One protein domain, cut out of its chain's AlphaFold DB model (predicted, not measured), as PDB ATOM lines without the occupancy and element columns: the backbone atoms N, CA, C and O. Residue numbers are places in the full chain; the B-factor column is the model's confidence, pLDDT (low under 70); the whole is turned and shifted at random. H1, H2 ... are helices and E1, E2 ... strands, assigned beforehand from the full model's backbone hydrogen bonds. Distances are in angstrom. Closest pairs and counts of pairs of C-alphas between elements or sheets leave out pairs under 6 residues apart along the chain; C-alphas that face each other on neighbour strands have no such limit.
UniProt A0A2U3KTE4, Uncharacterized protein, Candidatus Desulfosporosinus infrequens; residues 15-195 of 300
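What this domain is: This is residues 15 to 195 of the 300 residues of an uncharacterized protein of Candidatus Desulfosporosinus infrequens (UniProt A0A2U3KTE4). Five long helices make an open arc in the order H9, H1, H3, H4, H7, with its two end helices H7 and H9 apart; H3 and H4 are a hairpin in its middle, and H1 meets H3 through residues 21 to 25. Short H8 meets residues 100 to 107 of H4 with its last residue, Leu 167, closest, the small strand hairpin E1 and E2 packs on residues 71 to 79 of H3, and H5 and H6 lie beyond the last residues of H4. The printed part has 181 residues, with named elements in the order H1 H2 E1 E2 H3 H4 H5 H6 H7 H8 H9, two antiparallel strands, and the class mostly helix. It is compact, with a radius of gyration of the C-alphas of 17.7 A, and spans 51 by 48 by 29 A.

Where its parts are: Find C-alpha 18 at (10.201, 21.949, 54.788); from there H1 runs 22.3 A to residue 33. Next come H2, residues 35 to 38, and the strands E1, 47 to 49, and E2, 59 to 61. H3, residues 71 to 92, covers 31.7 A; H4, residues 97 to 118, begins at C-alpha 97, (1.851, 20.222, 41.610), and covers 30.6 A. Then look for H5, 121 to 124; H6, 127 to 133; H7, 144 to 159, 22.2 A; and H8, 161 to 167. H9, residues 173 to 194, covers 31.3 A and ends at C-alpha 194, (12.467, -6.457, 69.162).

How they stand to each other: Begin at H1: it touches H9, closest C-alphas Ala 22 and Thr 179 at 4.4 A, the same way at a shallow tilt of 34 degrees, only just short of steep. H1 and H2 meet only through their link. H1 touches H3 at Trp 21 and Gly 89, closest C-alphas 6.2 A apart. In the hairpin E1 and E2, N 48 and O 60 are within hydrogen-bond range at 2.8 A. The closest C-alphas of E2 and H3 are Leu 59 and Gly 71, 4.5 A. H3 and H4 form a helical hairpin, opposite ways at 36 degrees, only just steep; their closest C-alphas are Ala 91 and Val 97, 6.0 A. H4, the hub, touches H7, closest C-alphas Gly 118 and Gly 145 at 3.7 A, and H8, about perpendicular at 73 degrees, closest Gly 103 and Leu 167 at 4.7 A. H5 and H6 are close but not clearly touching, closest C-alphas Ala 121 and Leu 133 at 7.8 A. In H1, H3, H4, H7, H8 and H9 every O i to N i+4 pair is within hydrogen-bond range; in H6, 2 of 3 are; H2 and H5 are too short for such a pair.

The domain as a whole: The C-alphas of Leu 15 and Pro 136, the two farthest apart, are 54.0 A from each other. The printed part has no cut, and no link is long. Mean pLDDT of the printed part is 78.0; look for values under 70 at residues 121 to 143 and 62 to 69, among others.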
ATOM      1  N   LEU A  15       3.216  24.810  58.698       61.38
ATOM      2  CA  LEU A  15       2.628  24.189  57.502       61.38
ATOM      3  C   LEU A  15       3.332  24.520  56.174       61.38
ATOM      4  O   LEU A  15       3.096  23.837  55.184       61.38
ATOM      5  N   LYS A  16       4.170  25.560  56.128       68.75
ATOM      6  CA  LYS A  16       4.946  25.959  54.939       68.75
ATOM      7  C   LYS A  16       6.437  25.647  55.072       68.75
ATOM      8  O   LYS A  16       7.208  25.970  54.173       68.75
ATOM      9  N   SER A  17       6.853  25.092  56.206       77.81
ATOM     10  CA  SER A  17       8.254  24.768  56.454       77.81
ATOM     11  C   SER A  17       8.575  23.355  55.981       77.81
ATOM     12  O   SER A  17       7.822  22.414  56.231       77.81
ATOM     13  N   GLU A  18       9.706  23.226  55.299       78.19
ATOM     14  CA  GLU A  18      10.201  21.949  54.788       78.19
ATOM     15  C   GLU A  18      10.542  20.975  55.928       78.19
ATOM     16  O   GLU A  18      10.240  19.785  55.849       78.19
ATOM     17  N   ASP A  19      11.082  21.509  57.029       80.06
ATOM     18  CA  ASP A  19      11.460  20.753  58.226       80.06
ATOM     19  C   ASP A  19      10.279  20.010  58.848       80.06
ATOM     20  O   ASP A  19      10.357  18.811  59.116       80.06
ATOM     21  N   TRP A  20       9.157  20.705  59.055       83.94
ATOM     22  CA  TRP A  20       7.981  20.098  59.674       83.94
ATOM     23  C   TRP A  20       7.285  19.109  58.745       83.94
ATOM     24  O   TRP A  20       6.822  18.073  59.215       83.94
ATOM     25  N   TRP A  21       7.270  19.366  57.434       85.81
ATOM     26  CA  TRP A  21       6.754  18.393  56.473       85.81
ATOM     27  C   TRP A  21       7.593  17.120  56.418       85.81
ATOM     28  O   TRP A  21       7.019  16.039  56.298       85.81
ATOM     29  N   ALA A  22       8.920  17.216  56.545       85.12
ATOM     30  CA  ALA A  22       9.776  16.036  56.658       85.12
ATOM     31  C   ALA A  22       9.436  15.201  57.904       85.12
ATOM     32  O   ALA A  22       9.320  13.977  57.825       85.12
ATOM     33  N   VAL A  23       9.217  15.866  59.045       86.75
ATOM     34  CA  VAL A  23       8.818  15.207  60.297       86.75
ATOM     35  C   VAL A  23       7.442  14.559  60.167       86.75
ATOM     36  O   VAL A  23       7.288  13.392  60.516       86.75
ATOM     37  N   TRP A  24       6.442  15.270  59.642       88.12
ATOM     38  CA  TRP A  24       5.091  14.727  59.487       88.12
ATOM     39  C   TRP A  24       5.037  13.554  58.517       88.12
ATOM     40  O   TRP A  24       4.415  12.549  58.847       88.12
ATOM     41  N   LEU A  25       5.706  13.638  57.362       88.31
ATOM     42  CA  LEU A  25       5.774  12.510  56.432       88.31
ATOM     43  C   LEU A  25       6.499  11.314  57.048       88.31
ATOM     44  O   LEU A  25       6.007  10.192  56.947       88.31
ATOM     45  N   GLY A  26       7.629  11.547  57.720       86.06
ATOM     46  CA  GLY A  26       8.382  10.483  58.376       86.06
ATOM     47  C   GLY A  26       7.571   9.792  59.475       86.06
ATOM     48  O   GLY A  26       7.495   8.566  59.501       86.06
ATOM     49  N   LEU A  27       6.898  10.565  60.334       87.81
ATOM     50  CA  LEU A  27       6.025  10.040  61.389       87.81
ATOM     51  C   LEU A  27       4.778   9.350  60.832       87.81
ATOM     52  O   LEU A  27       4.341   8.349  61.393       87.81
ATOM     53  N   PHE A  28       4.216   9.846  59.730       89.31
ATOM     54  CA  PHE A  28       3.083   9.215  59.060       89.31
ATOM     55  C   PHE A  28       3.463   7.839  58.503       89.31
ATOM     56  O   PHE A  28       2.792   6.850  58.793       89.31
ATOM     57  N   VAL A  29       4.575   7.751  57.762       86.75
ATOM     58  CA  VAL A  29       5.091   6.471  57.251       86.75
ATOM     59  C   VAL A  29       5.449   5.535  58.404       86.75
ATOM     60  O   VAL A  29       5.129   4.350  58.351       86.75
ATOM     61  N   PHE A  30       6.046   6.060  59.476       85.50
ATOM     62  CA  PHE A  30       6.327   5.279  60.677       85.50
ATOM     63  C   PHE A  30       5.051   4.720  61.318       85.50
ATOM     64  O   PHE A  30       4.987   3.523  61.586       85.50
ATOM     65  N   ALA A  31       4.016   5.538  61.508       85.69
ATOM     66  CA  ALA A  31       2.745   5.091  62.073       85.69
ATOM     67  C   ALA A  31       2.105   3.977  61.230       85.69
ATOM     68  O   ALA A  31       1.646   2.977  61.778       85.69
ATOM     69  N   LEU A  32       2.150   4.097  59.899       83.88
ATOM     70  CA  LEU A  32       1.704   3.037  58.989       83.88
ATOM     71  C   LEU A  32       2.564   1.768  59.106       83.88
ATOM     72  O   LEU A  32       2.039   0.658  59.026       83.88
ATOM     73  N   SER A  33       3.871   1.915  59.342       76.94
ATOM     74  CA  SER A  33       4.794   0.787  59.524       76.94
ATOM     75  C   SER A  33       4.599   0.017  60.832       76.94
ATOM     76  O   SER A  33       5.069  -1.111  60.930       76.94
ATOM     77  N   LEU A  34       3.885   0.581  61.816       77.50
ATOM     78  CA  LEU A  34       3.511  -0.114  63.058       77.50
ATOM     79  C   LEU A  34       2.312  -1.055  62.872       77.50
ATOM     80  O   LEU A  34       2.021  -1.849  63.763       77.50
ATOM     81  N   GLY A  35       1.636  -1.005  61.720       71.12
ATOM     82  CA  GLY A  35       0.509  -1.875  61.387       71.12
ATOM     83  C   GLY A  35       0.732  -3.372  61.694       71.12
ATOM     84  O   GLY A  35      -0.138  -3.994  62.307       71.12
ATOM     85  N   PRO A  36       1.889  -3.976  61.365       70.56
ATOM     86  CA  PRO A  36       2.159  -5.376  61.690       70.56
ATOM     87  C   PRO A  36       2.117  -5.699  63.194       70.56
ATOM     88  O   PRO A  36       1.792  -6.827  63.553       70.56
ATOM     89  N   ILE A  37       2.374  -4.728  64.082       69.19
ATOM     90  CA  ILE A  37       2.306  -4.908  65.548       69.19
ATOM     91  C   ILE A  37       0.853  -5.079  66.015       69.19
ATOM     92  O   ILE A  37       0.587  -5.813  66.961       69.19
ATOM     93  N   ILE A  38      -0.095  -4.442  65.322       67.06
ATOM     94  CA  ILE A  38      -1.541  -4.557  65.570       67.06
ATOM     95  C   ILE A  38      -2.210  -5.629  64.687       67.06
ATOM     96  O   ILE A  38      -3.435  -5.714  64.646       67.06
ATOM     97  N   GLY A  39      -1.426  -6.442  63.965       66.50
ATOM     98  CA  GLY A  39      -1.925  -7.492  63.069       66.50
ATOM     99  C   GLY A  39      -2.475  -6.995  61.725       66.50
ATOM    100  O   GLY A  39      -3.060  -7.781  60.982       66.50
ATOM    101  N   MET A  40      -2.291  -5.714  61.384       70.25
ATOM    102  CA  MET A  40      -2.724  -5.115  60.117       70.25
ATOM    103  C   MET A  40      -1.520  -4.742  59.255       70.25
ATOM    104  O   MET A  40      -0.879  -3.718  59.468       70.25
ATOM    105  N   ASP A  41      -1.209  -5.530  58.234       72.38
ATOM    106  CA  ASP A  41      -0.063  -5.249  57.372       72.38
ATOM    107  C   ASP A  41      -0.365  -4.160  56.320       72.38
ATOM    108  O   ASP A  41      -0.718  -4.437  55.173       72.38
ATOM    109  N   LEU A  42      -0.260  -2.895  56.737       74.19
ATOM    110  CA  LEU A  42      -0.626  -1.719  55.936       74.19
ATOM    111  C   LEU A  42       0.424  -1.311  54.895       74.19
ATOM    112  O   LEU A  42       0.083  -0.570  53.974       74.19
ATOM    113  N   LEU A  43       1.676  -1.768  55.024       77.00
ATOM    114  CA  LEU A  43       2.788  -1.442  54.116       77.00
ATOM    115  C   LEU A  43       3.486  -2.681  53.529       77.00
ATOM    116  O   LEU A  43       4.448  -2.544  52.778       77.00
ATOM    117  N   GLY A  44       3.018  -3.898  53.814       67.75
ATOM    118  CA  GLY A  44       3.641  -5.136  53.332       67.75
ATOM    119  C   GLY A  44       3.659  -5.310  51.815       67.75
ATOM    120  O   GLY A  44       4.426  -6.122  51.299       67.75
ATOM    121  N   TRP A  45       2.857  -4.525  51.096       77.12
ATOM    122  CA  TRP A  45       2.822  -4.454  49.637       77.12
ATOM    123  C   TRP A  45       3.939  -3.593  49.026       77.12
ATOM    124  O   TRP A  45       4.110  -3.629  47.804       77.12
ATOM    125  N   VAL A  46       4.688  -2.832  49.837       81.50
ATOM    126  CA  VAL A  46       5.817  -2.008  49.379       81.50
ATOM    127  C   VAL A  46       6.872  -2.896  48.718       81.50
ATOM    128  O   VAL A  46       7.126  -4.017  49.159       81.50
ATOM    129  N   VAL A  47       7.477  -2.412  47.633       81.31
ATOM    130  CA  VAL A  47       8.484  -3.170  46.888       81.31
ATOM    131  C   VAL A  47       9.821  -3.203  47.623       81.31
ATOM    132  O   VAL A  47      10.331  -2.184  48.087       81.31
ATOM    133  N   LYS A  48      10.424  -4.386  47.669       80.12
ATOM    134  CA  LYS A  48      11.805  -4.609  48.084       80.12
ATOM    135  C   LYS A  48      12.604  -5.136  46.896       80.12
ATOM    136  O   LYS A  48      12.182  -6.069  46.213       80.12
ATOM    137  N   PHE A  49      13.783  -4.558  46.681       74.31
ATOM    138  CA  PHE A  49      14.735  -5.063  45.696       74.31
ATOM    139  C   PHE A  49      15.577  -6.177  46.314       74.31
ATOM    140  O   PHE A  49      16.318  -5.941  47.271       74.31
ATOM    141  N   ASN A  50      15.495  -7.380  45.755       72.50
ATOM    142  CA  ASN A  50      16.391  -8.479  46.108       72.50
ATOM    143  C   ASN A  50      17.535  -8.581  45.098       72.50
ATOM    144  O   ASN A  50      17.409  -8.149  43.954       72.50
ATOM    145  N   VAL A  51      18.659  -9.157  45.533       70.25
ATOM    146  CA  VAL A  51      19.772  -9.474  44.632       70.25
ATOM    147  C   VAL A  51      19.318 -10.584  43.686       70.25
ATOM    148  O   VAL A  51      18.846 -11.620  44.161       70.25
ATOM    149  N   TRP A  52      19.417 -10.370  42.373       67.25
ATOM    150  CA  TRP A  52      18.764 -11.236  41.385       67.25
ATOM    151  C   TRP A  52      19.693 -11.700  40.260       67.25
ATOM    152  O   TRP A  52      20.462 -10.916  39.712       67.25
ATOM    153  N   VAL A  53      19.595 -12.986  39.909       61.25
ATOM    154  CA  VAL A  53      20.173 -13.570  38.679       61.25
ATOM    155  C   VAL A  53      19.093 -13.622  37.588       61.25
ATOM    156  O   VAL A  53      19.332 -13.205  36.460       61.25
ATOM    157  N   ASP A  54      17.874 -14.027  37.966       66.50
ATOM    158  CA  ASP A  54      16.674 -13.977  37.127       66.50
ATOM    159  C   ASP A  54      15.887 -12.684  37.378       66.50
ATOM    160  O   ASP A  54      15.488 -12.398  38.512       66.50
ATOM    161  N   SER A  55      15.597 -11.926  36.318       62.03
ATOM    162  CA  SER A  55      14.889 -10.635  36.387       62.03
ATOM    163  C   SER A  55      13.487 -10.726  37.005       62.03
ATOM    164  O   SER A  55      12.979  -9.741  37.538       62.03
ATOM    165  N   SER A  56      12.879 -11.914  37.004       61.97
ATOM    166  CA  SER A  56      11.572 -12.188  37.610       61.97
ATOM    167  C   SER A  56      11.582 -12.197  39.143       61.97
ATOM    168  O   SER A  56      10.537 -11.987  39.753       61.97
ATOM    169  N   LYS A  57      12.745 -12.399  39.782       65.06
ATOM    170  CA  LYS A  57      12.907 -12.426  41.253       65.06
ATOM    171  C   LYS A  57      13.482 -11.127  41.825       65.06
ATOM    172  O   LYS A  57      13.713 -11.030  43.029       65.06
ATOM    173  N   ALA A  58      13.712 -10.134  40.967       63.97
ATOM    174  CA  ALA A  58      14.284  -8.846  41.343       63.97
ATOM    175  C   ALA A  58      13.396  -8.052  42.310       63.97
ATOM    176  O   ALA A  58      13.902  -7.330  43.171       63.97
ATOM    177  N   LEU A  59      12.076  -8.196  42.171       73.81
ATOM    178  CA  LEU A  59      11.077  -7.407  42.881       73.81
ATOM    179  C   LEU A  59      10.204  -8.337  43.715       73.81
ATOM    180  O   LEU A  59       9.511  -9.195  43.168       73.81
ATOM    181  N   VAL A  60      10.220  -8.153  45.032       73.12
ATOM    182  CA  VAL A  60       9.394  -8.927  45.966       73.12
ATOM    183  C   VAL A  60       8.713  -7.954  46.934       73.12
ATOM    184  O   VAL A  60       9.349  -6.979  47.340       73.12
ATOM    185  N   PRO A  61       7.437  -8.159  47.304       72.94
ATOM    186  CA  PRO A  61       6.806  -7.383  48.368       72.94
ATOM    187  C   PRO A  61       7.534  -7.576  49.709       72.94
ATOM    188  O   PRO A  61       8.121  -8.625  49.973       72.94
ATOM    189  N   VAL A  62       7.507  -6.551  50.562       67.19
ATOM    190  CA  VAL A  62       8.186  -6.555  51.872       67.19
ATOM    191  C   VAL A  62       7.669  -7.668  52.793       67.19
ATOM    192  O   VAL A  62       8.454  -8.219  53.566       67.19
ATOM    193  N   SER A  63       6.386  -8.026  52.705       64.44
ATOM    194  CA  SER A  63       5.754  -9.010  53.588       64.44
ATOM    195  C   SER A  63       5.438 -10.343  52.913       64.44
ATOM    196  O   SER A  63       5.082 -10.407  51.734       64.44
ATOM    197  N   GLN A  64       5.507 -11.421  53.702       60.59
ATOM    198  CA  GLN A  64       5.165 -12.774  53.260       60.59
ATOM    199  C   GLN A  64       3.668 -12.929  52.939       60.59
ATOM    200  O   GLN A  64       3.309 -13.697  52.050       60.59
ATOM    201  N   THR A  65       2.806 -12.140  53.587       60.47
ATOM    202  CA  THR A  65       1.345 -12.141  53.384       60.47
ATOM    203  C   THR A  65       0.948 -11.733  51.962       60.47
ATOM    204  O   THR A  65      -0.094 -12.145  51.458       60.47
ATOM    205  N   PHE A  66       1.797 -10.957  51.282       61.22
ATOM    206  CA  PHE A  66       1.540 -10.426  49.944       61.22
ATOM    207  C   PHE A  66       2.339 -11.126  48.833       61.22
ATOM    208  O   PHE A  66       2.345 -10.637  47.706       61.22
ATOM    209  N   GLN A  67       2.966 -12.282  49.095       60.06
ATOM    210  CA  GLN A  67       3.814 -12.998  48.119       60.06
ATOM    211  C   GLN A  67       3.124 -13.359  46.793       60.06
ATOM    212  O   GLN A  67       3.808 -13.560  45.792       60.06
ATOM    213  N   ASN A  68       1.789 -13.402  46.760       61.06
ATOM    214  CA  ASN A  68       1.018 -13.667  45.542       61.06
ATOM    215  C   ASN A  68       0.879 -12.447  44.611       61.06
ATOM    216  O   ASN A  68       0.405 -12.599  43.484       61.06
ATOM    217  N   MET A  69       1.270 -11.241  45.036       64.31
ATOM    218  CA  MET A  69       1.335 -10.089  44.134       64.31
ATOM    219  C   MET A  69       2.619 -10.107  43.312       64.31
ATOM    220  O   MET A  69       3.717 -10.274  43.837       64.31
ATOM    221  N   SER A  70       2.487  -9.849  42.009       72.88
ATOM    222  CA  SER A  70       3.651  -9.645  41.149       72.88
ATOM    223  C   SER A  70       4.425  -8.397  41.595       72.88
ATOM    224  O   SER A  70       3.844  -7.333  41.823       72.88
ATOM    225  N   GLY A  71       5.752  -8.520  41.705       74.94
ATOM    226  CA  GLY A  71       6.626  -7.457  42.210       74.94
ATOM    227  C   GLY A  71       6.560  -6.148  41.415       74.94
ATOM    228  O   GLY A  71       6.843  -5.083  41.961       74.94
ATOM    229  N   ILE A  72       6.116  -6.196  40.154       78.69
ATOM    230  CA  ILE A  72       5.873  -5.005  39.324       78.69
ATOM    231  C   ILE A  72       4.654  -4.222  39.831       78.69
ATOM    232  O   ILE A  72       4.694  -2.993  39.888       78.69
ATOM    233  N   TYR A  73       3.590  -4.911  40.257       81.56
ATOM    234  CA  TYR A  73       2.421  -4.255  40.850       81.56
ATOM    235  C   TYR A  73       2.778  -3.605  42.188       81.56
ATOM    236  O   TYR A  73       2.403  -2.458  42.421       81.56
ATOM    237  N   SER A  74       3.580  -4.274  43.023       82.75
ATOM    238  CA  SER A  74       4.132  -3.680  44.250       82.75
ATOM    239  C   SER A  74       4.991  -2.446  43.973       82.75
ATOM    240  O   SER A  74       4.879  -1.446  44.683       82.75
ATOM    241  N   ALA A  75       5.821  -2.474  42.925       83.88
ATOM    242  CA  ALA A  75       6.620  -1.320  42.518       83.88
ATOM    243  C   ALA A  75       5.742  -0.135  42.099       83.88
ATOM    244  O   ALA A  75       5.955   0.986  42.559       83.88
ATOM    245  N   PHE A  76       4.716  -0.393  41.285       87.50
ATOM    246  CA  PHE A  76       3.777   0.636  40.847       87.50
ATOM    247  C   PHE A  76       2.951   1.209  42.007       87.50
ATOM    248  O   PHE A  76       2.751   2.420  42.085       87.50
ATOM    249  N   LEU A  77       2.513   0.366  42.945       86.44
ATOM    250  CA  LEU A  77       1.770   0.813  44.123       86.44
ATOM    251  C   LEU A  77       2.658   1.644  45.061       86.44
ATOM    252  O   LEU A  77       2.218   2.671  45.570       86.44
ATOM    253  N   THR A  78       3.931   1.257  45.221       87.38
ATOM    254  CA  THR A  78       4.938   2.034  45.974       87.38
ATOM    255  C   THR A  78       5.150   3.403  45.348       87.38
ATOM    256  O   THR A  78       5.125   4.413  46.047       87.38
ATOM    257  N   TYR A  79       5.302   3.443  44.025       91.38
ATOM    258  CA  TYR A  79       5.387   4.684  43.271       91.38
ATOM    259  C   TYR A  79       4.163   5.577  43.507       91.38
ATOM    260  O   TYR A  79       4.324   6.745  43.857       91.38
ATOM    261  N   LEU A  80       2.951   5.033  43.360       91.69
ATOM    262  CA  LEU A  80       1.713   5.796  43.519       91.69
ATOM    263  C   LEU A  80       1.565   6.337  44.944       91.69
ATOM    264  O   LEU A  80       1.231   7.505  45.127       91.69
ATOM    265  N   PHE A  81       1.847   5.511  45.949       91.38
ATOM    266  CA  PHE A  81       1.781   5.917  47.347       91.38
ATOM    267  C   PHE A  81       2.765   7.039  47.662       91.38
ATOM    268  O   PHE A  81       2.351   8.069  48.193       91.38
ATOM    269  N   LEU A  82       4.039   6.872  47.289       91.06
ATOM    270  CA  LEU A  82       5.052   7.900  47.509       91.06
ATOM    271  C   LEU A  82       4.685   9.186  46.770       91.06
ATOM    272  O   LEU A  82       4.725  10.251  47.374       91.06
ATOM    273  N   LEU A  83       4.241   9.088  45.515       92.19
ATOM    274  CA  LEU A  83       3.803  10.238  44.728       92.19
ATOM    275  C   LEU A  83       2.660  10.986  45.412       92.19
ATOM    276  O   LEU A  83       2.697  12.210  45.465       92.19
ATOM    277  N   VAL A  84       1.655  10.289  45.947       92.44
ATOM    278  CA  VAL A  84       0.519  10.933  46.622       92.44
ATOM    279  C   VAL A  84       0.975  11.648  47.891       92.44
ATOM    280  O   VAL A  84       0.710  12.842  48.036       92.44
ATOM    281  N   ILE A  85       1.689  10.962  48.790       91.56
ATOM    282  CA  ILE A  85       2.087  11.558  50.075       91.56
ATOM    283  C   ILE A  85       3.044  12.736  49.871       91.56
ATOM    284  O   ILE A  85       2.908  13.770  50.529       91.56
ATOM    285  N   THR A  86       3.974  12.632  48.918       90.75
ATOM    286  CA  THR A  86       4.930  13.706  48.659       90.75
ATOM    287  C   THR A  86       4.292  14.837  47.863       90.75
ATOM    288  O   THR A  86       4.580  16.002  48.116       90.75
ATOM    289  N   THR A  87       3.333  14.563  46.979       90.44
ATOM    290  CA  THR A  87       2.592  15.636  46.302       90.44
ATOM    291  C   THR A  87       1.755  16.451  47.289       90.44
ATOM    292  O   THR A  87       1.688  17.670  47.146       90.44
ATOM    293  N   ILE A  88       1.167  15.824  48.318       89.50
ATOM    294  CA  ILE A  88       0.451  16.543  49.389       89.50
ATOM    295  C   ILE A  88       1.403  17.497  50.121       89.50
ATOM    296  O   ILE A  88       1.097  18.684  50.259       89.50
ATOM    297  N   GLY A  89       2.580  17.007  50.529       86.25
ATOM    298  CA  GLY A  89       3.594  17.845  51.172       86.25
ATOM    299  C   GLY A  89       4.103  18.962  50.256       86.25
ATOM    300  O   GLY A  89       4.178  20.120  50.661       86.25
ATOM    301  N   ALA A  90       4.374  18.652  48.988       87.06
ATOM    302  CA  ALA A  90       4.822  19.618  47.992       87.06
ATOM    303  C   ALA A  90       3.773  20.712  47.731       87.06
ATOM    304  O   ALA A  90       4.115  21.894  47.684       87.06
ATOM    305  N   ALA A  91       2.492  20.343  47.623       87.12
ATOM    306  CA  ALA A  91       1.391  21.286  47.446       87.12
ATOM    307  C   ALA A  91       1.266  22.245  48.639       87.12
ATOM    308  O   ALA A  91       1.117  23.452  48.447       87.12
ATOM    309  N   ALA A  92       1.390  21.736  49.867       85.62
ATOM    310  CA  ALA A  92       1.344  22.556  51.076       85.62
ATOM    311  C   ALA A  92       2.545  23.511  51.212       85.62
ATOM    312  O   ALA A  92       2.399  24.622  51.724       85.62
ATOM    313  N   MET A  93       3.711  23.121  50.688       83.50
ATOM    314  CA  MET A  93       4.898  23.978  50.584       83.50
ATOM    315  C   MET A  93       4.820  25.003  49.435       83.50
ATOM    316  O   MET A  93       5.700  25.852  49.312       83.50
ATOM    317  N   GLY A  94       3.766  24.964  48.612       81.69
ATOM    318  CA  GLY A  94       3.553  25.895  47.499       81.69
ATOM    319  C   GLY A  94       4.229  25.493  46.186       81.69
ATOM    320  O   GLY A  94       4.368  26.336  45.299       81.69
ATOM    321  N   ALA A  95       4.646  24.232  46.039       84.06
ATOM    322  CA  ALA A  95       5.218  23.725  44.797       84.06
ATOM    323  C   ALA A  95       4.166  23.633  43.679       84.06
ATOM    324  O   ALA A  95       2.971  23.410  43.906       84.06
ATOM    325  N   LYS A  96       4.613  23.741  42.427       88.94
ATOM    326  CA  LYS A  96       3.748  23.563  41.251       88.94
ATOM    327  C   LYS A  96       3.432  22.085  41.057       88.94
ATOM    328  O   LYS A  96       4.156  21.390  40.351       88.94
ATOM    329  N   VAL A  97       2.302  21.631  41.599       89.88
ATOM    330  CA  VAL A  97       1.851  20.222  41.610       89.88
ATOM    331  C   VAL A  97       2.074  19.486  40.283       89.88
ATOM    332  O   VAL A  97       2.667  18.416  40.276       89.88
ATOM    333  N   LYS A  98       1.681  20.066  39.139       89.81
ATOM    334  CA  LYS A  98       1.878  19.418  37.825       89.81
ATOM    335  C   LYS A  98       3.355  19.185  37.488       89.81
ATOM    336  O   LYS A  98       3.698  18.122  36.985       89.81
ATOM    337  N   LYS A  99       4.219  20.168  37.757       89.31
ATOM    338  CA  LYS A  99       5.665  20.045  37.529       89.31
ATOM    339  C   LYS A  99       6.302  19.087  38.532       89.31
ATOM    340  O   LYS A  99       7.120  18.269  38.134       89.31
ATOM    341  N   TYR A 100       5.871  19.153  39.794       91.50
ATOM    342  CA  TYR A 100       6.328  18.257  40.850       91.50
ATOM    343  C   TYR A 100       6.037  16.794  40.513       91.50
ATOM    344  O   TYR A 100       6.949  15.981  40.545       91.50
ATOM    345  N   ILE A 101       4.798  16.474  40.122       92.75
ATOM    346  CA  ILE A 101       4.389  15.114  39.749       92.75
ATOM    347  C   ILE A 101       5.287  14.583  38.632       92.75
ATOM    348  O   ILE A 101       5.879  13.525  38.797       92.75
ATOM    349  N   ILE A 102       5.448  15.331  37.532       92.81
ATOM    350  CA  ILE A 102       6.251  14.863  36.393       92.81
ATOM    351  C   ILE A 102       7.726  14.702  36.788       92.81
ATOM    352  O   ILE A 102       8.334  13.682  36.470       92.81
ATOM    353  N   GLY A 103       8.295  15.675  37.506       91.38
ATOM    354  CA  GLY A 103       9.679  15.601  37.972       91.38
ATOM    355  C   GLY A 103       9.910  14.422  38.920       91.38
ATOM    356  O   GLY A 103      10.866  13.671  38.750       91.38
ATOM    357  N   PHE A 104       8.994  14.204  39.865       93.00
ATOM    358  CA  PHE A 104       9.053  13.094  40.812       93.00
ATOM    359  C   PHE A 104       8.970  11.747  40.095       93.00
ATOM    360  O   PHE A 104       9.774  10.866  40.382       93.00
ATOM    361  N   SER A 105       8.058  11.590  39.129       93.44
ATOM    362  CA  SER A 105       7.953  10.369  38.322       93.44
ATOM    363  C   SER A 105       9.259  10.040  37.618       93.44
ATOM    364  O   SER A 105       9.727   8.907  37.680       93.44
ATOM    365  N   VAL A 106       9.863  11.032  36.966       93.38
ATOM    366  CA  VAL A 106      11.117  10.852  36.233       93.38
ATOM    367  C   VAL A 106      12.247  10.452  37.183       93.38
ATOM    368  O   VAL A 106      12.924   9.459  36.924       93.38
ATOM    369  N   ILE A 107      12.416  11.165  38.303       92.19
ATOM    370  CA  ILE A 107      13.441  10.842  39.309       92.19
ATOM    371  C   ILE A 107      13.215   9.432  39.861       92.19
ATOM    372  O   ILE A 107      14.145   8.630  39.879       92.19
ATOM    373  N   PHE A 108      11.980   9.101  40.248       92.12
ATOM    374  CA  PHE A 108      11.636   7.802  40.818       92.12
ATOM    375  C   PHE A 108      11.989   6.654  39.874       92.12
ATOM    376  O   PHE A 108      12.635   5.699  40.298       92.12
ATOM    377  N   TRP A 109      11.608   6.738  38.596       92.38
ATOM    378  CA  TRP A 109      11.882   5.665  37.638       92.38
ATOM    379  C   TRP A 109      13.366   5.560  37.283       92.38
ATOM    380  O   TRP A 109      13.870   4.446  37.156       92.38
ATOM    381  N   ILE A 110      14.095   6.679  37.198       91.12
ATOM    382  CA  ILE A 110      15.556   6.647  37.030       91.12
ATOM    383  C   ILE A 110      16.205   5.949  38.231       91.12
ATOM    384  O   ILE A 110      17.005   5.032  38.045       91.12
ATOM    385  N   SER A 111      15.831   6.319  39.459       89.69
ATOM    386  CA  SER A 111      16.329   5.670  40.677       89.69
ATOM    387  C   SER A 111      15.938   4.192  40.739       89.69
ATOM    388  O   SER A 111      16.772   3.358  41.082       89.69
ATOM    389  N   PHE A 112      14.709   3.847  40.353       87.56
ATOM    390  CA  PHE A 112      14.221   2.470  40.287       87.56
ATOM    391  C   PHE A 112      15.062   1.625  39.327       87.56
ATOM    392  O   PHE A 112      15.468   0.522  39.681       87.56
ATOM    393  N   LEU A 113      15.371   2.148  38.136       87.81
ATOM    394  CA  LEU A 113      16.233   1.472  37.166       87.81
ATOM    395  C   LEU A 113      17.659   1.319  37.699       87.81
ATOM    396  O   LEU A 113      18.229   0.236  37.589       87.81
ATOM    397  N   CYS A 114      18.219   2.355  38.329       87.31
ATOM    398  CA  CYS A 114      19.550   2.279  38.939       87.31
ATOM    399  C   CYS A 114      19.619   1.197  40.025       87.31
ATOM    400  O   CYS A 114      20.578   0.429  40.061       87.31
ATOM    401  N   LEU A 115      18.586   1.081  40.866       82.62
ATOM    402  CA  LEU A 115      18.479   0.029  41.882       82.62
ATOM    403  C   LEU A 115      18.256  -1.354  41.267       82.62
ATOM    404  O   LEU A 115      18.870  -2.325  41.701       82.62
ATOM    405  N   PHE A 116      17.426  -1.450  40.230       81.81
ATOM    406  CA  PHE A 116      17.177  -2.698  39.515       81.81
ATOM    407  C   PHE A 116      18.460  -3.248  38.879       81.81
ATOM    408  O   PHE A 116      18.791  -4.414  39.093       81.81
ATOM    409  N   PHE A 117      19.213  -2.416  38.153       78.44
ATOM    410  CA  PHE A 117      20.494  -2.810  37.559       78.44
ATOM    411  C   PHE A 117      21.583  -3.014  38.615       78.44
ATOM    412  O   PHE A 117      22.353  -3.965  38.523       78.44
ATOM    413  N   GLY A 118      21.628  -2.161  39.638       69.25
ATOM    414  CA  GLY A 118      22.621  -2.241  40.704       69.25
ATOM    415  C   GLY A 118      22.479  -3.473  41.592       69.25
ATOM    416  O   GLY A 118      23.489  -3.966  42.077       69.25
ATOM    417  N   ASN A 119      21.267  -4.012  41.750       72.50
ATOM    418  CA  ASN A 119      21.011  -5.242  42.505       72.50
ATOM    419  C   ASN A 119      21.132  -6.518  41.656       72.50
ATOM    420  O   ASN A 119      20.779  -7.605  42.119       72.50
ATOM    421  N   ASN A 120      21.644  -6.423  40.429       71.69
ATOM    422  CA  ASN A 120      21.983  -7.608  39.656       71.69
ATOM    423  C   ASN A 120      23.052  -8.434  40.398       71.69
ATOM    424  O   ASN A 120      24.016  -7.890  40.938       71.69
ATOM    425  N   ALA A 121      22.887  -9.753  40.442       58.41
ATOM    426  CA  ALA A 121      23.693 -10.647  41.264       58.41
ATOM    427  C   ALA A 121      25.182 -10.672  40.895       58.41
ATOM    428  O   ALA A 121      26.006 -10.875  41.778       58.41
ATOM    429  N   TYR A 122      25.548 -10.376  39.646       56.38
ATOM    430  CA  TYR A 122      26.956 -10.233  39.253       56.38
ATOM    431  C   TYR A 122      27.621  -8.974  39.842       56.38
ATOM    432  O   TYR A 122      28.844  -8.904  39.945       56.38
ATOM    433  N   ILE A 123      26.824  -7.981  40.248       58.75
ATOM    434  CA  ILE A 123      27.285  -6.699  40.797       58.75
ATOM    435  C   ILE A 123      27.150  -6.682  42.331       58.75
ATOM    436  O   ILE A 123      28.073  -6.251  43.023       58.75
ATOM    437  N   ALA A 124      26.031  -7.182  42.869       54.69
ATOM    438  CA  ALA A 124      25.651  -7.001  44.272       54.69
ATOM    439  C   ALA A 124      25.659  -8.256  45.158       54.69
ATOM    440  O   ALA A 124      25.311  -8.155  46.338       54.69
ATOM    441  N   ALA A 125      26.021  -9.441  44.650       51.78
ATOM    442  CA  ALA A 125      26.058 -10.630  45.503       51.78
ATOM    443  C   ALA A 125      27.282 -10.598  46.428       51.78
ATOM    444  O   ALA A 125      28.403 -10.803  45.974       51.78
ATOM    445  N   THR A 126      27.066 -10.360  47.720       56.81
ATOM    446  CA  THR A 126      28.061 -10.593  48.780       56.81
ATOM    447  C   THR A 126      28.444 -12.080  48.858       56.81
ATOM    448  O   THR A 126      27.689 -12.910  48.338       56.81
ATOM    449  N   PRO A 127      29.567 -12.463  49.498       51.41
ATOM    450  CA  PRO A 127      30.077 -13.838  49.462       51.41
ATOM    451  C   PRO A 127      29.047 -14.861  49.981       51.41
ATOM    452  O   PRO A 127      28.858 -15.916  49.375       51.41
ATOM    453  N   ASP A 128      28.259 -14.485  50.995       51.66
ATOM    454  CA  ASP A 128      27.175 -15.306  51.570       51.66
ATOM    455  C   ASP A 128      26.001 -15.524  50.599       51.66
ATOM    456  O   ASP A 128      25.340 -16.569  50.583       51.66
ATOM    457  N   LYS A 129      25.735 -14.539  49.733       54.53
ATOM    458  CA  LYS A 129      24.703 -14.626  48.689       54.53
ATOM    459  C   LYS A 129      25.224 -15.276  47.411       54.53
ATOM    460  O   LYS A 129      24.441 -15.839  46.655       54.53
ATOM    461  N   GLN A 130      26.530 -15.250  47.174       51.03
ATOM    462  CA  GLN A 130      27.158 -15.889  46.021       51.03
ATOM    463  C   GLN A 130      27.063 -17.420  46.110       51.03
ATOM    464  O   GLN A 130      26.706 -18.069  45.123       51.03
ATOM    465  N   ALA A 131      27.282 -17.982  47.305       51.94
ATOM    466  CA  ALA A 131      27.127 -19.415  47.565       51.94
ATOM    467  C   ALA A 131      25.673 -19.898  47.390       51.94
ATOM    468  O   ALA A 131      25.439 -20.980  46.849       51.94
ATOM    469  N   SER A 132      24.684 -19.082  47.774       55.84
ATOM    470  CA  SER A 132      23.259 -19.413  47.608       55.84
ATOM    471  C   SER A 132      22.724 -19.181  46.187       55.84
ATOM    472  O   SER A 132      21.786 -19.864  45.775       55.84
ATOM    473  N   LEU A 133      23.330 -18.275  45.409       56.19
ATOM    474  CA  LEU A 133      22.910 -17.932  44.041       56.19
ATOM    475  C   LEU A 133      23.651 -18.705  42.929       56.19
ATOM    476  O   LEU A 133      23.299 -18.544  41.763       56.19
ATOM    477  N   LYS A 134      24.633 -19.563  43.262       54.78
ATOM    478  CA  LYS A 134      25.394 -20.420  42.318       54.78
ATOM    479  C   LYS A 134      25.996 -19.672  41.111       54.78
ATOM    480  O   LYS A 134      25.956 -20.164  39.985       54.78
ATOM    481  N   ILE A 135      26.564 -18.489  41.339       51.38
ATOM    482  CA  ILE A 135      27.191 -17.652  40.297       51.38
ATOM    483  C   ILE A 135      28.727 -17.760  40.339       51.38
ATOM    484  O   ILE A 135      29.299 -17.803  41.430       51.38
ATOM    485  N   PRO A 136      29.414 -17.776  39.175       51.56
ATOM    486  CA  PRO A 136      30.856 -18.034  39.089       51.56
ATOM    487  C   PRO A 136      31.721 -16.883  39.621       51.56
ATOM    488  O   PRO A 136      32.847 -17.110  40.047       51.56
ATOM    489  N   TRP A 137      31.204 -15.653  39.612       46.69
ATOM    490  CA  TRP A 137      31.891 -14.461  40.102       46.69
ATOM    491  C   TRP A 137      30.867 -13.381  40.461       46.69
ATOM    492  O   TRP A 137      29.815 -13.280  39.826       46.69
ATOM    493  N   SER A 138      31.184 -12.574  41.469       54.94
ATOM    494  CA  SER A 138      30.438 -11.379  41.839       54.94
ATOM    495  C   SER A 138      31.407 -10.288  42.260       54.94
ATOM    496  O   SER A 138      32.449 -10.549  42.859       54.94
ATOM    497  N   MET A 139      31.025  -9.046  41.988       53.84
ATOM    498  CA  MET A 139      31.749  -7.868  42.435       53.84
ATOM    499  C   MET A 139      31.611  -7.605  43.949       53.84
ATOM    500  O   MET A 139      32.275  -6.707  44.464       53.84
ATOM    501  N   SER A 140      30.771  -8.386  44.651       55.16
ATOM    502  CA  SER A 140      30.564  -8.385  46.108       55.16
ATOM    503  C   SER A 140      30.308  -7.005  46.716       55.16
ATOM    504  O   SER A 140      30.706  -6.717  47.846       55.16
ATOM    505  N   ARG A 141      29.611  -6.138  45.978       58.66
ATOM    506  CA  ARG A 141      29.250  -4.797  46.443       58.66
ATOM    507  C   ARG A 141      27.759  -4.741  46.705       58.66
ATOM    508  O   ARG A 141      26.968  -4.411  45.820       58.66
ATOM    509  N   GLY A 142      27.382  -5.082  47.936       55.66
ATOM    510  CA  GLY A 142      26.031  -4.821  48.413       55.66
ATOM    511  C   GLY A 142      25.666  -3.365  48.118       55.66
ATOM    512  O   GLY A 142      26.445  -2.464  48.406       55.66
ATOM    513  N   GLU A 143      24.504  -3.151  47.501       65.00
ATOM    514  CA  GLU A 143      23.903  -1.821  47.325       65.00
ATOM    515  C   GLU A 143      24.553  -0.878  46.282       65.00
ATOM    516  O   GLU A 143      24.318   0.332  46.305       65.00
ATOM    517  N   MET A 144      25.267  -1.407  45.275       70.62
ATOM    518  CA  MET A 144      25.782  -0.614  44.131       70.62
ATOM    519  C   MET A 144      24.727   0.235  43.413       70.62
ATOM    520  O   MET A 144      25.074   1.215  42.756       70.62
ATOM    521  N   GLY A 145      23.443  -0.105  43.537       77.12
ATOM    522  CA  GLY A 145      22.357   0.681  42.959       77.12
ATOM    523  C   GLY A 145      22.337   2.142  43.417       77.12
ATOM    524  O   GLY A 145      22.052   3.017  42.601       77.12
ATOM    525  N   PHE A 146      22.711   2.436  44.669       81.44
ATOM    526  CA  PHE A 146      22.796   3.821  45.154       81.44
ATOM    527  C   PHE A 146      24.003   4.565  44.576       81.44
ATOM    528  O   PHE A 146      23.880   5.729  44.197       81.44
ATOM    529  N   VAL A 147      25.150   3.889  44.442       82.06
ATOM    530  CA  VAL A 147      26.357   4.463  43.824       82.06
ATOM    531  C   VAL A 147      26.099   4.773  42.348       82.06
ATOM    532  O   VAL A 147      26.409   5.866  41.881       82.06
ATOM    533  N   ILE A 148      25.454   3.855  41.622       82.94
ATOM    534  CA  ILE A 148      25.043   4.070  40.226       82.94
ATOM    535  C   ILE A 148      24.067   5.247  40.136       82.94
ATOM    536  O   ILE A 148      24.258   6.124  39.297       82.94
ATOM    537  N   ALA A 149      23.062   5.315  41.017       87.81
ATOM    538  CA  ALA A 149      22.116   6.430  41.045       87.81
ATOM    539  C   ALA A 149      22.813   7.780  41.285       87.81
ATOM    540  O   ALA A 149      22.464   8.770  40.644       87.81
ATOM    541  N   MET A 150      23.823   7.817  42.156       87.38
ATOM    542  CA  MET A 150      24.631   9.009  42.418       87.38
ATOM    543  C   MET A 150      25.457   9.423  41.192       87.38
ATOM    544  O   MET A 150      25.422  10.593  40.813       87.38
ATOM    545  N   ILE A 151      26.116   8.479  40.510       87.31
ATOM    546  CA  ILE A 151      26.855   8.747  39.262       87.31
ATOM    547  C   ILE A 151      25.916   9.287  38.179       87.31
ATOM    548  O   ILE A 151      26.210  10.309  37.560       87.31
ATOM    549  N   VAL A 152      24.766   8.640  37.964       90.56
ATOM    550  CA  VAL A 152      23.759   9.099  36.994       90.56
ATOM    551  C   VAL A 152      23.251  10.496  37.358       90.56
ATOM    552  O   VAL A 152      23.157  11.356  36.484       90.56
ATOM    553  N   GLY A 153      22.991  10.755  38.641       89.00
ATOM    554  CA  GLY A 153      22.606  12.074  39.142       89.00
ATOM    555  C   GLY A 153      23.661  13.149  38.869       89.00
ATOM    556  O   GLY A 153      23.313  14.228  38.392       89.00
ATOM    557  N   LEU A 154      24.947  12.850  39.088       88.00
ATOM    558  CA  LEU A 154      26.056  13.758  38.773       88.00
ATOM    559  C   LEU A 154      26.167  14.019  37.268       88.00
ATOM    560  O   LEU A 154      26.352  15.166  36.865       88.00
ATOM    561  N   ILE A 155      26.012  12.994  36.427       90.88
ATOM    562  CA  ILE A 155      26.036  13.163  34.968       90.88
ATOM    563  C   ILE A 155      24.882  14.067  34.520       90.88
ATOM    564  O   ILE A 155      25.097  15.022  33.776       90.88
ATOM    565  N   ILE A 156      23.665  13.812  35.005       90.56
ATOM    566  CA  ILE A 156      22.491  14.633  34.686       90.56
ATOM    567  C   ILE A 156      22.688  16.079  35.157       90.56
ATOM    568  O   ILE A 156      22.440  17.007  34.389       90.56
ATOM    569  N   GLY A 157      23.169  16.271  36.387       86.50
ATOM    570  CA  GLY A 157      23.359  17.590  36.985       86.50
ATOM    571  C   GLY A 157      24.433  18.444  36.308       86.50
ATOM    572  O   GLY A 157      24.284  19.660  36.279       86.50
ATOM    573  N   ASN A 158      25.481  17.829  35.744       89.50
ATOM    574  CA  ASN A 158      26.609  18.553  35.142       89.50
ATOM    575  C   ASN A 158      26.534  18.659  33.609       89.50
ATOM    576  O   ASN A 158      26.996  19.647  33.052       89.50
ATOM    577  N   PHE A 159      25.975  17.660  32.915       92.00
ATOM    578  CA  PHE A 159      25.955  17.630  31.443       92.00
ATOM    579  C   PHE A 159      24.578  17.936  30.842       92.00
ATOM    580  O   PHE A 159      24.494  18.376  29.698       92.00
ATOM    581  N   PHE A 160      23.492  17.732  31.595       91.75
ATOM    582  CA  PHE A 160      22.118  17.899  31.114       91.75
ATOM    583  C   PHE A 160      21.364  18.967  31.917       91.75
ATOM    584  O   PHE A 160      20.264  18.733  32.418       91.75
ATOM    585  N   GLU A 161      21.927  20.175  32.007       89.00
ATOM    586  CA  GLU A 161      21.392  21.269  32.835       89.00
ATOM    587  C   GLU A 161      19.920  21.610  32.559       89.00
ATOM    588  O   GLU A 161      19.165  21.908  33.482       89.00
ATOM    589  N   GLY A 162      19.479  21.563  31.296       89.19
ATOM    590  CA  GLY A 162      18.077  21.818  30.942       89.19
ATOM    591  C   GLY A 162      17.120  20.779  31.536       89.19
ATOM    592  O   GLY A 162      16.026  21.119  31.983       89.19
ATOM    593  N   PHE A 163      17.559  19.521  31.600       88.31
ATOM    594  CA  PHE A 163      16.818  18.435  32.233       88.31
ATOM    595  C   PHE A 163      16.896  18.520  33.762       88.31
ATOM    596  O   PHE A 163      15.883  18.347  34.435       88.31
ATOM    597  N   ALA A 164      18.051  18.889  34.321       88.19
ATOM    598  CA  ALA A 164      18.198  19.136  35.755       88.19
ATOM    599  C   ALA A 164      17.275  20.273  36.244       88.19
ATOM    600  O   ALA A 164      16.549  20.096  37.219       88.19
ATOM    601  N   LYS A 165      17.203  21.393  35.510       88.50
ATOM    602  CA  LYS A 165      16.273  22.510  35.784       88.50
ATOM    603  C   LYS A 165      14.806  22.099  35.679       88.50
ATOM    604  O   LYS A 165      13.959  22.601  36.412       88.50
ATOM    605  N   PHE A 166      14.479  21.181  34.772       89.19
ATOM    606  CA  PHE A 166      13.129  20.628  34.682       89.19
ATOM    607  C   PHE A 166      12.754  19.810  35.929       89.19
ATOM    608  O   PHE A 166      11.609  19.864  36.381       89.19
ATOM    609  N   LEU A 167      13.722  19.088  36.498       89.38
ATOM    610  CA  LEU A 167      13.554  18.245  37.681       89.38
ATOM    611  C   LEU A 167      13.624  19.014  39.011       89.38
ATOM    612  O   LEU A 167      13.176  18.486  40.027       89.38
ATOM    613  N   GLU A 168      14.133  20.248  39.014       87.19
ATOM    614  CA  GLU A 168      14.402  21.073  40.205       87.19
ATOM    615  C   GLU A 168      13.192  21.226  41.143       87.19
ATOM    616  O   GLU A 168      13.332  21.178  42.363       87.19
ATOM    617  N   GLU A 169      11.979  21.328  40.589       87.00
ATOM    618  CA  GLU A 169      10.750  21.439  41.388       87.00
ATOM    619  C   GLU A 169      10.527  20.203  42.283       87.00
ATOM    620  O   GLU A 169      10.007  20.320  43.397       87.00
ATOM    621  N   ALA A 170      10.922  19.021  41.800       87.94
ATOM    622  CA  ALA A 170      10.810  17.754  42.516       87.94
ATOM    623  C   ALA A 170      12.091  17.377  43.270       87.94
ATOM    624  O   ALA A 170      12.010  16.696  44.291       87.94
ATOM    625  N   ALA A 171      13.261  17.821  42.806       86.00
ATOM    626  CA  ALA A 171      14.566  17.529  43.389       86.00
ATOM    627  C   ALA A 171      14.824  18.372  44.652       86.00
ATOM    628  O   ALA A 171      15.630  19.299  44.652       86.00
ATOM    629  N   LYS A 172      14.134  18.030  45.748       84.81
ATOM    630  CA  LYS A 172      14.293  18.635  47.083       84.81
ATOM    631  C   LYS A 172      15.108  17.719  48.010       84.81
ATOM    632  O   LYS A 172      14.515  17.015  48.831       84.81
ATOM    633  N   PRO A 173      16.448  17.663  47.877       81.56
ATOM    634  CA  PRO A 173      17.275  16.694  48.598       81.56
ATOM    635  C   PRO A 173      17.173  16.843  50.119       81.56
ATOM    636  O   PRO A 173      17.088  15.840  50.818       81.56
ATOM    637  N   GLU A 174      17.124  18.072  50.634       80.31
ATOM    638  CA  GLU A 174      17.045  18.342  52.072       80.31
ATOM    639  C   GLU A 174      15.762  17.762  52.695       80.31
ATOM    640  O   GLU A 174      15.829  17.024  53.682       80.31
ATOM    641  N   TRP A 175      14.612  17.982  52.057       85.62
ATOM    642  CA  TRP A 175      13.331  17.403  52.460       85.62
ATOM    643  C   TRP A 175      13.333  15.869  52.493       85.62
ATOM    644  O   TRP A 175      12.899  15.261  53.479       85.62
ATOM    645  N   PHE A 176      13.837  15.222  51.436       88.25
ATOM    646  CA  PHE A 176      13.881  13.759  51.359       88.25
ATOM    647  C   PHE A 176      14.871  13.156  52.357       88.25
ATOM    648  O   PHE A 176      14.534  12.170  53.012       88.25
ATOM    649  N   ILE A 177      16.053  13.759  52.528       84.62
ATOM    650  CA  ILE A 177      17.061  13.307  53.497       84.62
ATOM    651  C   ILE A 177      16.498  13.391  54.916       84.62
ATOM    652  O   ILE A 177      16.581  12.417  55.662       84.62
ATOM    653  N   LYS A 178      15.860  14.508  55.286       87.12
ATOM    654  CA  LYS A 178      15.246  14.664  56.616       87.12
ATOM    655  C   LYS A 178      14.137  13.645  56.852       87.12
ATOM    656  O   LYS A 178      14.107  13.016  57.907       87.12
ATOM    657  N   THR A 179      13.270  13.434  55.862       88.25
ATOM    658  CA  THR A 179      12.207  12.417  55.939       88.25
ATOM    659  C   THR A 179      12.809  11.020  56.131       88.25
ATOM    660  O   THR A 179      12.371  10.262  56.995       88.25
ATOM    661  N   GLY A 180      13.864  10.702  55.375       87.19
ATOM    662  CA  GLY A 180      14.600   9.444  55.477       87.19
ATOM    663  C   GLY A 180      15.237   9.225  56.849       87.19
ATOM    664  O   GLY A 180      15.111   8.133  57.392       87.19
ATOM    665  N   ILE A 181      15.851  10.250  57.451       85.38
ATOM    666  CA  ILE A 181      16.445  10.169  58.799       85.38
ATOM    667  C   ILE A 181      15.381   9.852  59.853       85.38
ATOM    668  O   ILE A 181      15.618   9.019  60.727       85.38
ATOM    669  N   VAL A 182      14.198  10.471  59.762       88.25
ATOM    670  CA  VAL A 182      13.085  10.184  60.681       88.25
ATOM    671  C   VAL A 182      12.644   8.726  60.546       88.25
ATOM    672  O   VAL A 182      12.549   8.023  61.550       88.25
ATOM    673  N   ILE A 183      12.440   8.245  59.315       88.19
ATOM    674  CA  ILE A 183      12.044   6.852  59.050       88.19
ATOM    675  C   ILE A 183      13.126   5.874  59.528       88.19
ATOM    676  O   ILE A 183      12.810   4.875  60.173       88.19
ATOM    677  N   LEU A 184      14.401   6.162  59.252       85.50
ATOM    678  CA  LEU A 184      15.536   5.332  59.654       85.50
ATOM    679  C   LEU A 184      15.660   5.247  61.177       85.50
ATOM    680  O   LEU A 184      15.797   4.149  61.715       85.50
ATOM    681  N   GLY A 185      15.572   6.380  61.880       83.69
ATOM    682  CA  GLY A 185      15.611   6.415  63.342       83.69
ATOM    683  C   GLY A 185      14.479   5.595  63.956       83.69
ATOM    684  O   GLY A 185      14.699   4.817  64.884       83.69
ATOM    685  N   ALA A 186      13.284   5.691  63.379       83.69
ATOM    686  CA  ALA A 186      12.129   4.938  63.835       83.69
ATOM    687  C   ALA A 186      12.266   3.423  63.554       83.69
ATOM    688  O   ALA A 186      11.972   2.599  64.421       83.69
ATOM    689  N   ALA A 187      12.802   3.045  62.387       82.00
ATOM    690  CA  ALA A 187      13.093   1.653  62.037       82.00
ATOM    691  C   ALA A 187      14.161   1.025  62.949       82.00
ATOM    692  O   ALA A 187      14.011  -0.121  63.376       82.00
ATOM    693  N   ILE A 188      15.225   1.767  63.274       78.81
ATOM    694  CA  ILE A 188      16.246   1.334  64.241       78.81
ATOM    695  C   ILE A 188      15.613   1.175  65.627       78.81
ATOM    696  O   ILE A 188      15.845   0.156  66.271       78.81
ATOM    697  N   GLY A 189      14.764   2.117  66.050       78.38
ATOM    698  CA  GLY A 189      14.048   2.051  67.326       78.38
ATOM    699  C   GLY A 189      13.168   0.804  67.476       78.38
ATOM    700  O   GLY A 189      13.189   0.158  68.518       78.38
ATOM    701  N   ILE A 190      12.432   0.400  66.436       76.50
ATOM    702  CA  ILE A 190      11.653  -0.852  66.483       76.50
ATOM    703  C   ILE A 190      12.584  -2.069  66.555       76.50
ATOM    704  O   ILE A 190      12.349  -2.986  67.346       76.50
ATOM    705  N   LYS A 191      13.654  -2.092  65.748       74.94
ATOM    706  CA  LYS A 191      14.616  -3.207  65.730       74.94
ATOM    707  C   LYS A 191      15.317  -3.393  67.077       74.94
ATOM    708  O   LYS A 191      15.541  -4.531  67.477       74.94
ATOM    709  N   THR A 192      15.636  -2.311  67.786       70.31
ATOM    710  CA  THR A 192      16.243  -2.394  69.122       70.31
ATOM    711  C   THR A 192      15.255  -2.908  70.168       70.31
ATOM    712  O   THR A 192      15.647  -3.704  71.015       70.31
ATOM    713  N   VAL A 193      13.972  -2.546  70.083       71.81
ATOM    714  CA  VAL A 193      12.931  -3.079  70.983       71.81
ATOM    715  C   VAL A 193      12.677  -4.573  70.747       71.81
ATOM    716  O   VAL A 193      12.495  -5.316  71.706       71.81
ATOM    717  N   GLY A 194      12.695  -5.042  69.496       66.88
ATOM    718  CA  GLY A 194      12.467  -6.457  69.162       66.88
ATOM    719  C   GLY A 194      13.629  -7.400  69.500       66.88
ATOM    720  O   GLY A 194      13.437  -8.611  69.568       66.88
ATOM    721  N   ALA A 195      14.830  -6.863  69.731       65.62
ATOM    722  CA  ALA A 195      16.052  -7.632  69.945       65.62
ATOM    723  C   ALA A 195      16.712  -7.298  71.292       65.62
ATOM    724  O   ALA A 195      17.914  -7.067  71.335       65.62
TER     725      ALA A 195